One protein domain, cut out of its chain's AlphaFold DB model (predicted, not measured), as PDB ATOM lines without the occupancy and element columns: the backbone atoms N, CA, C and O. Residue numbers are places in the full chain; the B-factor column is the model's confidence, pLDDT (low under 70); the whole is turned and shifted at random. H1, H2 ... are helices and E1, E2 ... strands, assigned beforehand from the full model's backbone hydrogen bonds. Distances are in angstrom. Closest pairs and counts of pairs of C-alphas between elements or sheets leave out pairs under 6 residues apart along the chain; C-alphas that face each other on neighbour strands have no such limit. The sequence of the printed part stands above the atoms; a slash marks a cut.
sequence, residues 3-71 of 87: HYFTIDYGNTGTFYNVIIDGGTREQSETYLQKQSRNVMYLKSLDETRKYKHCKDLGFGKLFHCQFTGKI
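What this domain is: This is residues 3 to 71 of the 87 residues of an uncharacterized protein of Veillonella montpellierensis DNF00314 (UniProt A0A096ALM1). A strongly twisted sheet of four antiparallel strands has one short helix, H1, packed over one face, and a long loop, residues 46 to 60, runs from edge strand E3 to edge strand E4. The printed part has 69 residues, with named elements in the order E1, E2, H1, E3, E4 and the sheet order E3, E1, E2, E4. The class is mixed, helices and strands. The whole is compact, with a radius of gyration of the C-alphas of 11.4 A, and rounded, spanning 32 by 22 by 20 A.

Where its parts are: E1, residues 3 to 8, begins at C-alpha 3 (165.941, 141.325, 173.979) and is 16.5 A long. E2, residues 14 to 21, measures 22.8 A. H1, residues 25 to 33, measures 12.0 A. E3, residues 39 to 45, measures 18.1 A. E4, residues 61 to 70, measures 25.5 A and ends at C-alpha 70 (178.474, 159.247, 177.303).

How they stand to each other: E1 and E2 form a hairpin, with N 5 and O 18 within hydrogen-bond range at 2.9 A. E3 is antiparallel to E1, with N 6 and O 40 2.8 A apart. E4 is antiparallel to E2, with N 17 and O 66 2.8 A apart. H1 is on the sheet at a height of 8.5 A, over E1 and E2, slantwise to the strands at 36 degrees to E2 on the local plane. Its closest C-alphas to E3 are those of Gln 33 and Val 39, 6.3 A apart. Every O i to N i+4 pair in H1 is within hydrogen-bond range. E2, H1 and E3 make a split strand-helix-strand unit, two strands running the same way with E1 between them, and its crossover is right-handed.

The domain as a whole: The C-alphas farthest apart, of Gly 58 and Ile 71, are 31.7 A apart. The link from E3 to E4 is long, and its residues 55 to 56 pair antiparallel with residues 61 to 62 of E4. The printed part has no cut, and no printed residue is under 70 in pLDDT.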
ATOM      1  N   HIS A   3     165.524 140.800 172.680       95.06
ATOM      2  CA  HIS A   3     165.941 141.325 173.979       95.06
ATOM      3  C   HIS A   3     166.740 142.611 173.788       95.06
ATOM      4  O   HIS A   3     167.737 142.626 173.063       95.06
ATOM      5  N   TYR A   4     166.293 143.690 174.428       94.75
ATOM      6  CA  TYR A   4     166.910 145.013 174.351       94.75
ATOM      7  C   TYR A   4     167.752 145.272 175.596       94.75
ATOM      8  O   TYR A   4     167.262 145.137 176.719       94.75
ATOM      9  N   PHE A   5     168.986 145.720 175.389       95.62
ATOM     10  CA  PHE A   5     169.908 146.069 176.463       95.62
ATOM     11  C   PHE A   5     170.588 147.403 176.199       95.62
ATOM     12  O   PHE A   5     170.762 147.810 175.052       95.62
ATOM     13  N   THR A   6     171.058 148.028 177.269       94.44
ATOM     14  CA  THR A   6     172.044 149.104 177.230       94.44
ATOM     15  C   THR A   6     173.344 148.605 177.862       94.44
ATOM     16  O   THR A   6     173.315 148.030 178.951       94.44
ATOM     17  N   ILE A   7     174.479 148.806 177.187       93.88
ATOM     18  CA  ILE A   7     175.803 148.366 177.652       93.88
ATOM     19  C   ILE A   7     176.845 149.486 177.584       93.88
ATOM     20  O   ILE A   7     176.816 150.292 176.656       93.88
ATOM     21  N   ASP A   8     177.799 149.491 178.516       91.25
ATOM     22  CA  ASP A   8     179.043 150.269 178.429       91.25
ATOM     23  C   ASP A   8     180.137 149.431 177.755       91.25
ATOM     24  O   ASP A   8     180.940 148.752 178.405       91.25
ATOM     25  N   TYR A   9     180.133 149.417 176.423       85.31
ATOM     26  CA  TYR A   9     181.041 148.559 175.672       85.31
ATOM     27  C   TYR A   9     182.507 148.922 175.958       85.31
ATOM     28  O   TYR A   9     182.938 150.061 175.761       85.31
ATOM     29  N   GLY A  10     183.277 147.938 176.433       83.94
ATOM     30  CA  GLY A  10     184.678 148.134 176.801       83.94
ATOM     31  C   GLY A  10     184.894 148.925 178.096       83.94
ATOM     32  O   GLY A  10     186.037 149.254 178.395       83.94
ATOM     33  N   ASN A  11     183.842 149.199 178.879       84.06
ATOM     34  CA  ASN A  11     183.915 149.939 180.149       84.06
ATOM     35  C   ASN A  11     184.521 151.342 179.996       84.06
ATOM     36  O   ASN A  11     185.373 151.759 180.782       84.06
ATOM     37  N   THR A  12     184.128 152.044 178.936       86.06
ATOM     38  CA  THR A  12     184.701 153.343 178.557       86.06
ATOM     39  C   THR A  12     183.858 154.526 179.037       86.06
ATOM     40  O   THR A  12     184.245 155.677 178.832       86.06
ATOM     41  N   GLY A  13     182.698 154.268 179.650       84.94
ATOM     42  CA  GLY A  13     181.670 155.268 179.936       84.94
ATOM     43  C   GLY A  13     180.837 155.651 178.708       84.94
ATOM     44  O   GLY A  13     180.168 156.689 178.724       84.94
ATOM     45  N   THR A  14     180.889 154.844 177.642       87.81
ATOM     46  CA  THR A  14     180.206 155.077 176.360       87.81
ATOM     47  C   THR A  14     179.127 154.021 176.181       87.81
ATOM     48  O   THR A  14     179.423 152.831 176.069       87.81
ATOM     49  N   PHE A  15     177.872 154.460 176.133       90.12
ATOM     50  CA  PHE A  15     176.729 153.562 176.174       90.12
ATOM     51  C   PHE A  15     176.195 153.261 174.782       90.12
ATOM     52  O   PHE A  15     176.153 154.120 173.894       90.12
ATOM     53  N   TYR A  16     175.779 152.012 174.616       92.06
ATOM     54  CA  TYR A  16     175.203 151.490 173.392       92.06
ATOM     55  C   TYR A  16     173.924 150.730 173.705       92.06
ATOM     56  O   TYR A  16     173.889 149.929 174.637       92.06
ATOM     57  N   ASN A  17     172.897 150.929 172.885       93.50
ATOM     58  CA  ASN A  17     171.742 150.049 172.841       93.50
ATOM     59  C   ASN A  17     172.052 148.862 171.945       93.50
ATOM     60  O   ASN A  17     172.389 149.045 170.775       93.50
ATOM     61  N   VAL A  18     171.891 147.659 172.481       94.06
ATOM     62  CA  VAL A  18     172.073 146.412 171.746       94.06
ATOM     63  C   VAL A  18     170.794 145.593 171.733       94.06
ATOM     64  O   VAL A  18     170.004 145.630 172.678       94.06
ATOM     65  N   ILE A  19     170.589 144.859 170.640       94.12
ATOM     66  CA  ILE A  19     169.441 143.963 170.478       94.12
ATOM     67  C   ILE A  19     169.949 142.570 170.126       94.12
ATOM     68  O   ILE A  19     170.740 142.411 169.187       94.12
ATOM     69  N   ILE A  20     169.472 141.578 170.876       94.88
ATOM     70  CA  ILE A  20     169.727 140.158 170.636       94.88
ATOM     71  C   ILE A  20     168.406 139.487 170.258       94.88
ATOM     72  O   ILE A  20     167.411 139.623 170.964       94.88
ATOM     73  N   ASP A  21     168.395 138.790 169.126       93.75
ATOM     74  CA  ASP A  21     167.266 137.990 168.648       93.75
ATOM     75  C   ASP A  21     167.485 136.510 168.975       93.75
ATOM     76  O   ASP A  21     168.444 135.902 168.491       93.75
ATOM     77  N   GLY A  22     166.604 135.934 169.792       92.25
ATOM     78  CA  GLY A  22     166.694 134.555 170.274       92.25
ATOM     79  C   GLY A  22     167.286 134.428 171.681       92.25
ATOM     80  O   GLY A  22     167.624 135.419 172.327       92.25
ATOM     81  N   GLY A  23     167.380 133.184 172.155       92.56
ATOM     82  CA  GLY A  23     167.868 132.847 173.493       92.56
ATOM     83  C   GLY A  23     167.011 133.381 174.641       92.56
ATOM     84  O   GLY A  23     165.942 133.974 174.446       92.56
ATOM     85  N   THR A  24     167.494 133.168 175.864       95.00
ATOM     86  CA  THR A  24     166.902 133.754 177.073       95.00
ATOM     87  C   THR A  24     167.552 135.092 177.425       95.00
ATOM     88  O   THR A  24     168.633 135.453 176.932       95.00
ATOM     89  N   ARG A  25     166.890 135.837 178.315       94.81
ATOM     90  CA  ARG A  25     167.437 137.066 178.890       94.81
ATOM     91  C   ARG A  25     168.758 136.785 179.609       94.81
ATOM     92  O   ARG A  25     169.733 137.482 179.365       94.81
ATOM     93  N   GLU A  26     168.812 135.740 180.428       96.19
ATOM     94  CA  GLU A  26     169.976 135.380 181.249       96.19
ATOM     95  C   GLU A  26     171.180 134.996 180.381       96.19
ATOM     96  O   GLU A  26     172.309 135.398 180.665       96.19
ATOM     97  N   GLN A  27     170.953 134.258 179.286       96.06
ATOM     98  CA  GLN A  27     172.007 133.934 178.316       96.06
ATOM     99  C   GLN A  27     172.583 135.203 177.680       96.06
ATOM    100  O   GLN A  27     173.803 135.360 177.576       96.06
ATOM    101  N   SER A  28     171.698 136.124 177.298       95.38
ATOM    102  CA  SER A  28     172.060 137.412 176.712       95.38
ATOM    103  C   SER A  28     172.840 138.288 177.699       95.38
ATOM    104  O   SER A  28     173.909 138.788 177.355       95.38
ATOM    105  N   GLU A  29     172.368 138.418 178.943       95.56
ATOM    106  CA  GLU A  29     173.052 139.160 180.010       95.56
ATOM    107  C   GLU A  29     174.433 138.570 180.301       95.56
ATOM    108  O   GLU A  29     175.423 139.298 180.273       95.56
ATOM    109  N   THR A  30     174.524 137.249 180.475       95.75
ATOM    110  CA  THR A  30     175.790 136.542 180.735       95.75
ATOM    111  C   THR A  30     176.804 136.771 179.616       95.75
ATOM    112  O   THR A  30     178.001 136.939 179.863       95.75
ATOM    113  N   TYR A  31     176.352 136.777 178.361       95.00
ATOM    114  CA  TYR A  31     177.213 137.085 177.223       95.00
ATOM    115  C   TYR A  31     177.712 138.535 177.263       95.00
ATOM    116  O   TYR A  31     178.914 138.775 177.130       95.00
ATOM    117  N   LEU A  32     176.805 139.496 177.464       94.12
ATOM    118  CA  LEU A  32     177.126 140.925 177.465       94.12
ATOM    119  C   LEU A  32     178.011 141.322 178.656       94.12
ATOM    120  O   LEU A  32     178.899 142.159 178.495       94.12
ATOM    121  N   GLN A  33     177.845 140.678 179.812       94.88
ATOM    122  CA  GLN A  33     178.643 140.921 181.020       94.88
ATOM    123  C   GLN A  33     180.128 140.569 180.847       94.88
ATOM    124  O   GLN A  33     180.991 141.161 181.491       94.88
ATOM    125  N   LYS A  34     180.462 139.664 179.917       92.69
ATOM    126  CA  LYS A  34     181.863 139.386 179.549       92.69
ATOM    127  C   LYS A  34     182.536 140.570 178.845       92.69
ATOM    128  O   LYS A  34     183.759 140.613 178.774       92.69
ATOM    129  N   GLN A  35     181.750 141.489 178.282       89.50
ATOM    130  CA  GLN A  35     182.218 142.620 177.470       89.50
ATOM    131  C   GLN A  35     181.998 143.979 178.153       89.50
ATOM    132  O   GLN A  35     182.647 144.963 177.797       89.50
ATOM    133  N   SER A  36     181.081 144.043 179.119       91.62
ATOM    134  CA  SER A  36     180.687 145.256 179.830       91.62
ATOM    135  C   SER A  36     180.380 144.937 181.290       91.62
ATOM    136  O   SER A  36     179.625 144.017 181.579       91.62
ATOM    137  N   ARG A  37     180.899 145.738 182.218       88.25
ATOM    138  CA  ARG A  37     180.534 145.693 183.643       88.25
ATOM    139  C   ARG A  37     179.134 146.249 183.885       88.25
ATOM    140  O   ARG A  37     178.490 145.870 184.855       88.25
ATOM    141  N   ASN A  38     178.666 147.125 182.997       88.50
ATOM    142  CA  ASN A  38     177.356 147.755 183.078       88.50
ATOM    143  C   ASN A  38     176.468 147.185 181.972       88.50
ATOM    144  O   ASN A  38     176.602 147.561 180.806       88.50
ATOM    145  N   VAL A  39     175.589 146.252 182.325       92.94
ATOM    146  CA  VAL A  39     174.579 145.694 181.421       92.94
ATOM    147  C   VAL A  39     173.221 145.949 182.045       92.94
ATOM    148  O   VAL A  39     172.955 145.495 183.154       92.94
ATOM    149  N   MET A  40     172.370 146.682 181.337       93.19
ATOM    150  CA  MET A  40     171.021 147.000 181.785       93.19
ATOM    151  C   MET A  40     170.015 146.429 180.795       93.19
ATOM    152  O   MET A  40     170.045 146.763 179.611       93.19
ATOM    153  N   TYR A  41     169.127 145.569 181.279       94.81
ATOM    154  CA  TYR A  41     168.006 145.070 180.493       94.81
ATOM    155  C   TYR A  41     166.912 146.131 180.390       94.81
ATOM    156  O   TYR A  41     166.552 146.752 181.389       94.81
ATOM    157  N   LEU A  42     166.383 146.335 179.183       93.31
ATOM    158  CA  LEU A  42     165.340 147.325 178.926       93.31
ATOM    159  C   LEU A  42     163.964 146.672 178.803       93.31
ATOM    160  O   LEU A  42     163.032 147.047 179.506       93.31
ATOM    161  N   LYS A  43     163.823 145.739 177.857       93.44
ATOM    162  CA  LYS A  43     162.555 145.078 177.525       93.44
ATOM    163  C   LYS A  43     162.770 143.912 176.567       93.44
ATOM    164  O   LYS A  43     163.811 143.827 175.910       93.44
ATOM    165  N   SER A  44     161.726 143.106 176.410       93.31
ATOM    166  CA  SER A  44     161.607 142.122 175.342       93.31
ATOM    167  C   SER A  44     160.435 142.438 174.415       93.31
ATOM    168  O   SER A  44     159.495 143.133 174.802       93.31
ATOM    169  N   LEU A  45     160.510 141.952 173.176       92.44
ATOM    170  CA  LEU A  45     159.414 141.996 172.208       92.44
ATOM    171  C   LEU A  45     159.282 140.645 171.502       92.44
ATOM    172  O   LEU A  45     160.267 140.123 170.968       92.44
ATOM    173  N   ASP A  46     158.055 140.126 171.444       86.69
ATOM    174  CA  ASP A  46     157.679 138.929 170.684       86.69
ATOM    175  C   ASP A  46     157.571 139.227 169.187       86.69
ATOM    176  O   ASP A  46     156.539 139.079 168.540       86.69
ATOM    177  N   GLU A  47     158.685 139.677 168.625       82.00
ATOM    178  CA  GLU A  47     158.825 139.967 167.210       82.00
ATOM    179  C   GLU A  47     160.003 139.187 166.630       82.00
ATOM    180  O   GLU A  47     160.908 138.726 167.335       82.00
ATOM    181  N   THR A  48     159.990 139.063 165.308       71.44
ATOM    182  CA  THR A  48     161.146 138.636 164.525       71.44
ATOM    183  C   THR A  48     161.515 139.773 163.584       71.44
ATOM    184  O   THR A  48     160.650 140.393 162.962       71.44
ATOM    185  N   ARG A  49     162.808 140.093 163.490       76.38
ATOM    186  CA  ARG A  49     163.309 141.118 162.565       76.38
ATOM    187  C   ARG A  49     164.205 140.483 161.517       76.38
ATOM    188  O   ARG A  49     164.975 139.578 161.806       76.38
ATOM    189  N   LYS A  50     164.132 140.998 160.289       76.38
ATOM    190  CA  LYS A  50     165.115 140.697 159.242       76.38
ATOM    191  C   LYS A  50     166.246 141.714 159.342       76.38
ATOM    192  O   LYS A  50     165.995 142.917 159.336       76.38
ATOM    193  N   TYR A  51     167.484 141.243 159.414       76.25
ATOM    194  CA  TYR A  51     168.679 142.083 159.494       76.25
ATOM    195  C   TYR A  51     169.706 141.651 158.449       76.25
ATOM    196  O   TYR A  51     169.885 140.462 158.199       76.25
ATOM    197  N   LYS A  52     170.370 142.635 157.827       74.88
ATOM    198  CA  LYS A  52     171.399 142.397 156.797       74.88
ATOM    199  C   LYS A  52     172.734 141.952 157.393       74.88
ATOM    200  O   LYS A  52     173.443 141.166 156.779       74.88
ATOM    201  N   HIS A  53     173.062 142.453 158.583       81.75
ATOM    202  CA  HIS A  53     174.294 142.139 159.292       81.75
ATOM    203  C   HIS A  53     173.961 141.759 160.729       81.75
ATOM    204  O   HIS A  53     173.303 142.515 161.443       81.75
ATOM    205  N   CYS A  54     174.413 140.582 161.141       90.12
ATOM    206  CA  CYS A  54     174.331 140.123 162.516       90.12
ATOM    207  C   CYS A  54     175.546 139.273 162.860       90.12
ATOM    208  O   CYS A  54     176.136 138.627 161.994       90.12
ATOM    209  N   LYS A  55     175.872 139.237 164.146       90.81
ATOM    210  CA  LYS A  55     176.817 138.295 164.725       90.81
ATOM    211  C   LYS A  55     176.040 137.146 165.359       90.81
ATOM    212  O   LYS A  55     175.192 137.383 166.217       90.81
ATOM    213  N   ASP A  56     176.340 135.924 164.937       92.12
ATOM    214  CA  ASP A  56     175.815 134.715 165.569       92.12
ATOM    215  C   ASP A  56     176.538 134.465 166.904       92.12
ATOM    216  O   ASP A  56     177.768 134.537 166.974       92.12
ATOM    217  N   LEU A  57     175.770 134.237 167.970       91.75
ATOM    218  CA  LEU A  57     176.257 133.966 169.325       91.75
ATOM    219  C   LEU A  57     176.087 132.492 169.731       91.75
ATOM    220  O   LEU A  57     176.412 132.133 170.862       91.75
ATOM    221  N   GLY A  58     175.532 131.645 168.858       93.12
ATOM    222  CA  GLY A  58     175.189 130.245 169.124       93.12
ATOM    223  C   GLY A  58     173.839 130.049 169.826       93.12
ATOM    224  O   GLY A  58     173.153 129.070 169.555       93.12
ATOM    225  N   PHE A  59     173.420 130.985 170.685       92.19
ATOM    226  CA  PHE A  59     172.095 130.975 171.334       92.19
ATOM    227  C   PHE A  59     171.130 132.038 170.780       92.19
ATOM    228  O   PHE A  59     169.934 132.009 171.061       92.19
ATOM    229  N   GLY A  60     171.649 132.989 170.006       91.69
ATOM    230  CA  GLY A  60     170.905 134.118 169.461       91.69
ATOM    231  C   GLY A  60     171.778 134.941 168.522       91.69
ATOM    232  O   GLY A  60     172.960 134.643 168.333       91.69
ATOM    233  N   LYS A  61     171.209 135.984 167.921       92.88
ATOM    234  CA  LYS A  61     171.905 136.846 166.959       92.88
ATOM    235  C   LYS A  61     171.922 138.285 167.446       92.88
ATOM    236  O   LYS A  61     170.874 138.874 167.692       92.88
ATOM    237  N   LEU A  62     173.111 138.871 167.547       91.75
ATOM    238  CA  LEU A  62     173.288 140.290 167.847       91.75
ATOM    239  C   LEU A  62     173.323 141.067 166.532       91.75
ATOM    240  O   LEU A  62     174.223 140.861 165.719       91.75
ATOM    241  N   PHE A  63     172.348 141.941 166.297       86.06
ATOM    242  CA  PHE A  63     172.171 142.581 164.982       86.06
ATOM    243  C   PHE A  63     172.024 144.104 165.030       86.06
ATOM    244  O   PHE A  63     171.944 144.753 163.988       86.06
ATOM    245  N   HIS A  64     171.990 144.694 166.222       78.69
ATOM    246  CA  HIS A  64     171.884 146.138 166.379       78.69
ATOM    247  C   HIS A  64     172.762 146.612 167.530       78.69
ATOM    248  O   HIS A  64     172.754 146.004 168.598       78.69
ATOM    249  N   CYS A  65     173.511 147.686 167.286       78.06
ATOM    250  CA  CYS A  65     174.330 148.392 168.261       78.06
ATOM    251  C   CYS A  65     174.282 149.885 167.911       78.06
ATOM    252  O   CYS A  65     174.851 150.296 166.899       78.06
ATOM    253  N   GLN A  66     173.561 150.684 168.698       84.25
ATOM    254  CA  GLN A  66     173.422 152.127 168.484       84.25
ATOM    255  C   GLN A  66     174.010 152.890 169.666       84.25
ATOM    256  O   GLN A  66     173.623 152.650 170.805       84.25
ATOM    257  N   PHE A  67     174.907 153.836 169.392       82.38
ATOM    258  CA  PHE A  67     175.437 154.747 170.405       82.38
ATOM    259  C   PHE A  67     174.314 155.600 171.012       82.38
ATOM    260  O   PHE A  67     173.541 156.219 170.278       82.38
ATOM    261  N   THR A  68     174.233 155.639 172.342       83.06
ATOM    262  CA  THR A  68     173.201 156.389 173.077       83.06
ATOM    263  C   THR A  68     173.732 157.602 173.821       83.06
ATOM    264  O   THR A  68     172.953 158.495 174.144       83.06
ATOM    265  N   GLY A  69     175.037 157.671 174.083       82.69
ATOM    266  CA  GLY A  69     175.629 158.792 174.804       82.69
ATOM    267  C   GLY A  69     176.837 158.407 175.647       82.69
ATOM    268  O   GLY A  69     177.266 157.253 175.694       82.69
ATOM    269  N   LYS A  70     177.395 159.409 176.323       77.75
ATOM    270  CA  LYS A  70     178.474 159.247 177.303       77.75
ATOM    271  C   LYS A  70     177.950 159.612 178.682       77.75
ATOM    272  O   LYS A  70     177.137 160.530 178.787       77.75
ATOM    273  N   ILE A  71     178.463 158.964 179.726       73.19
ATOM    274  CA  ILE A  71     178.286 159.491 181.084       73.19
ATOM    275  C   ILE A  71     178.966 160.868 181.140       73.19
ATOM    276  O   ILE A  71     180.141 160.977 180.771       73.19
TER     277      ILE A  71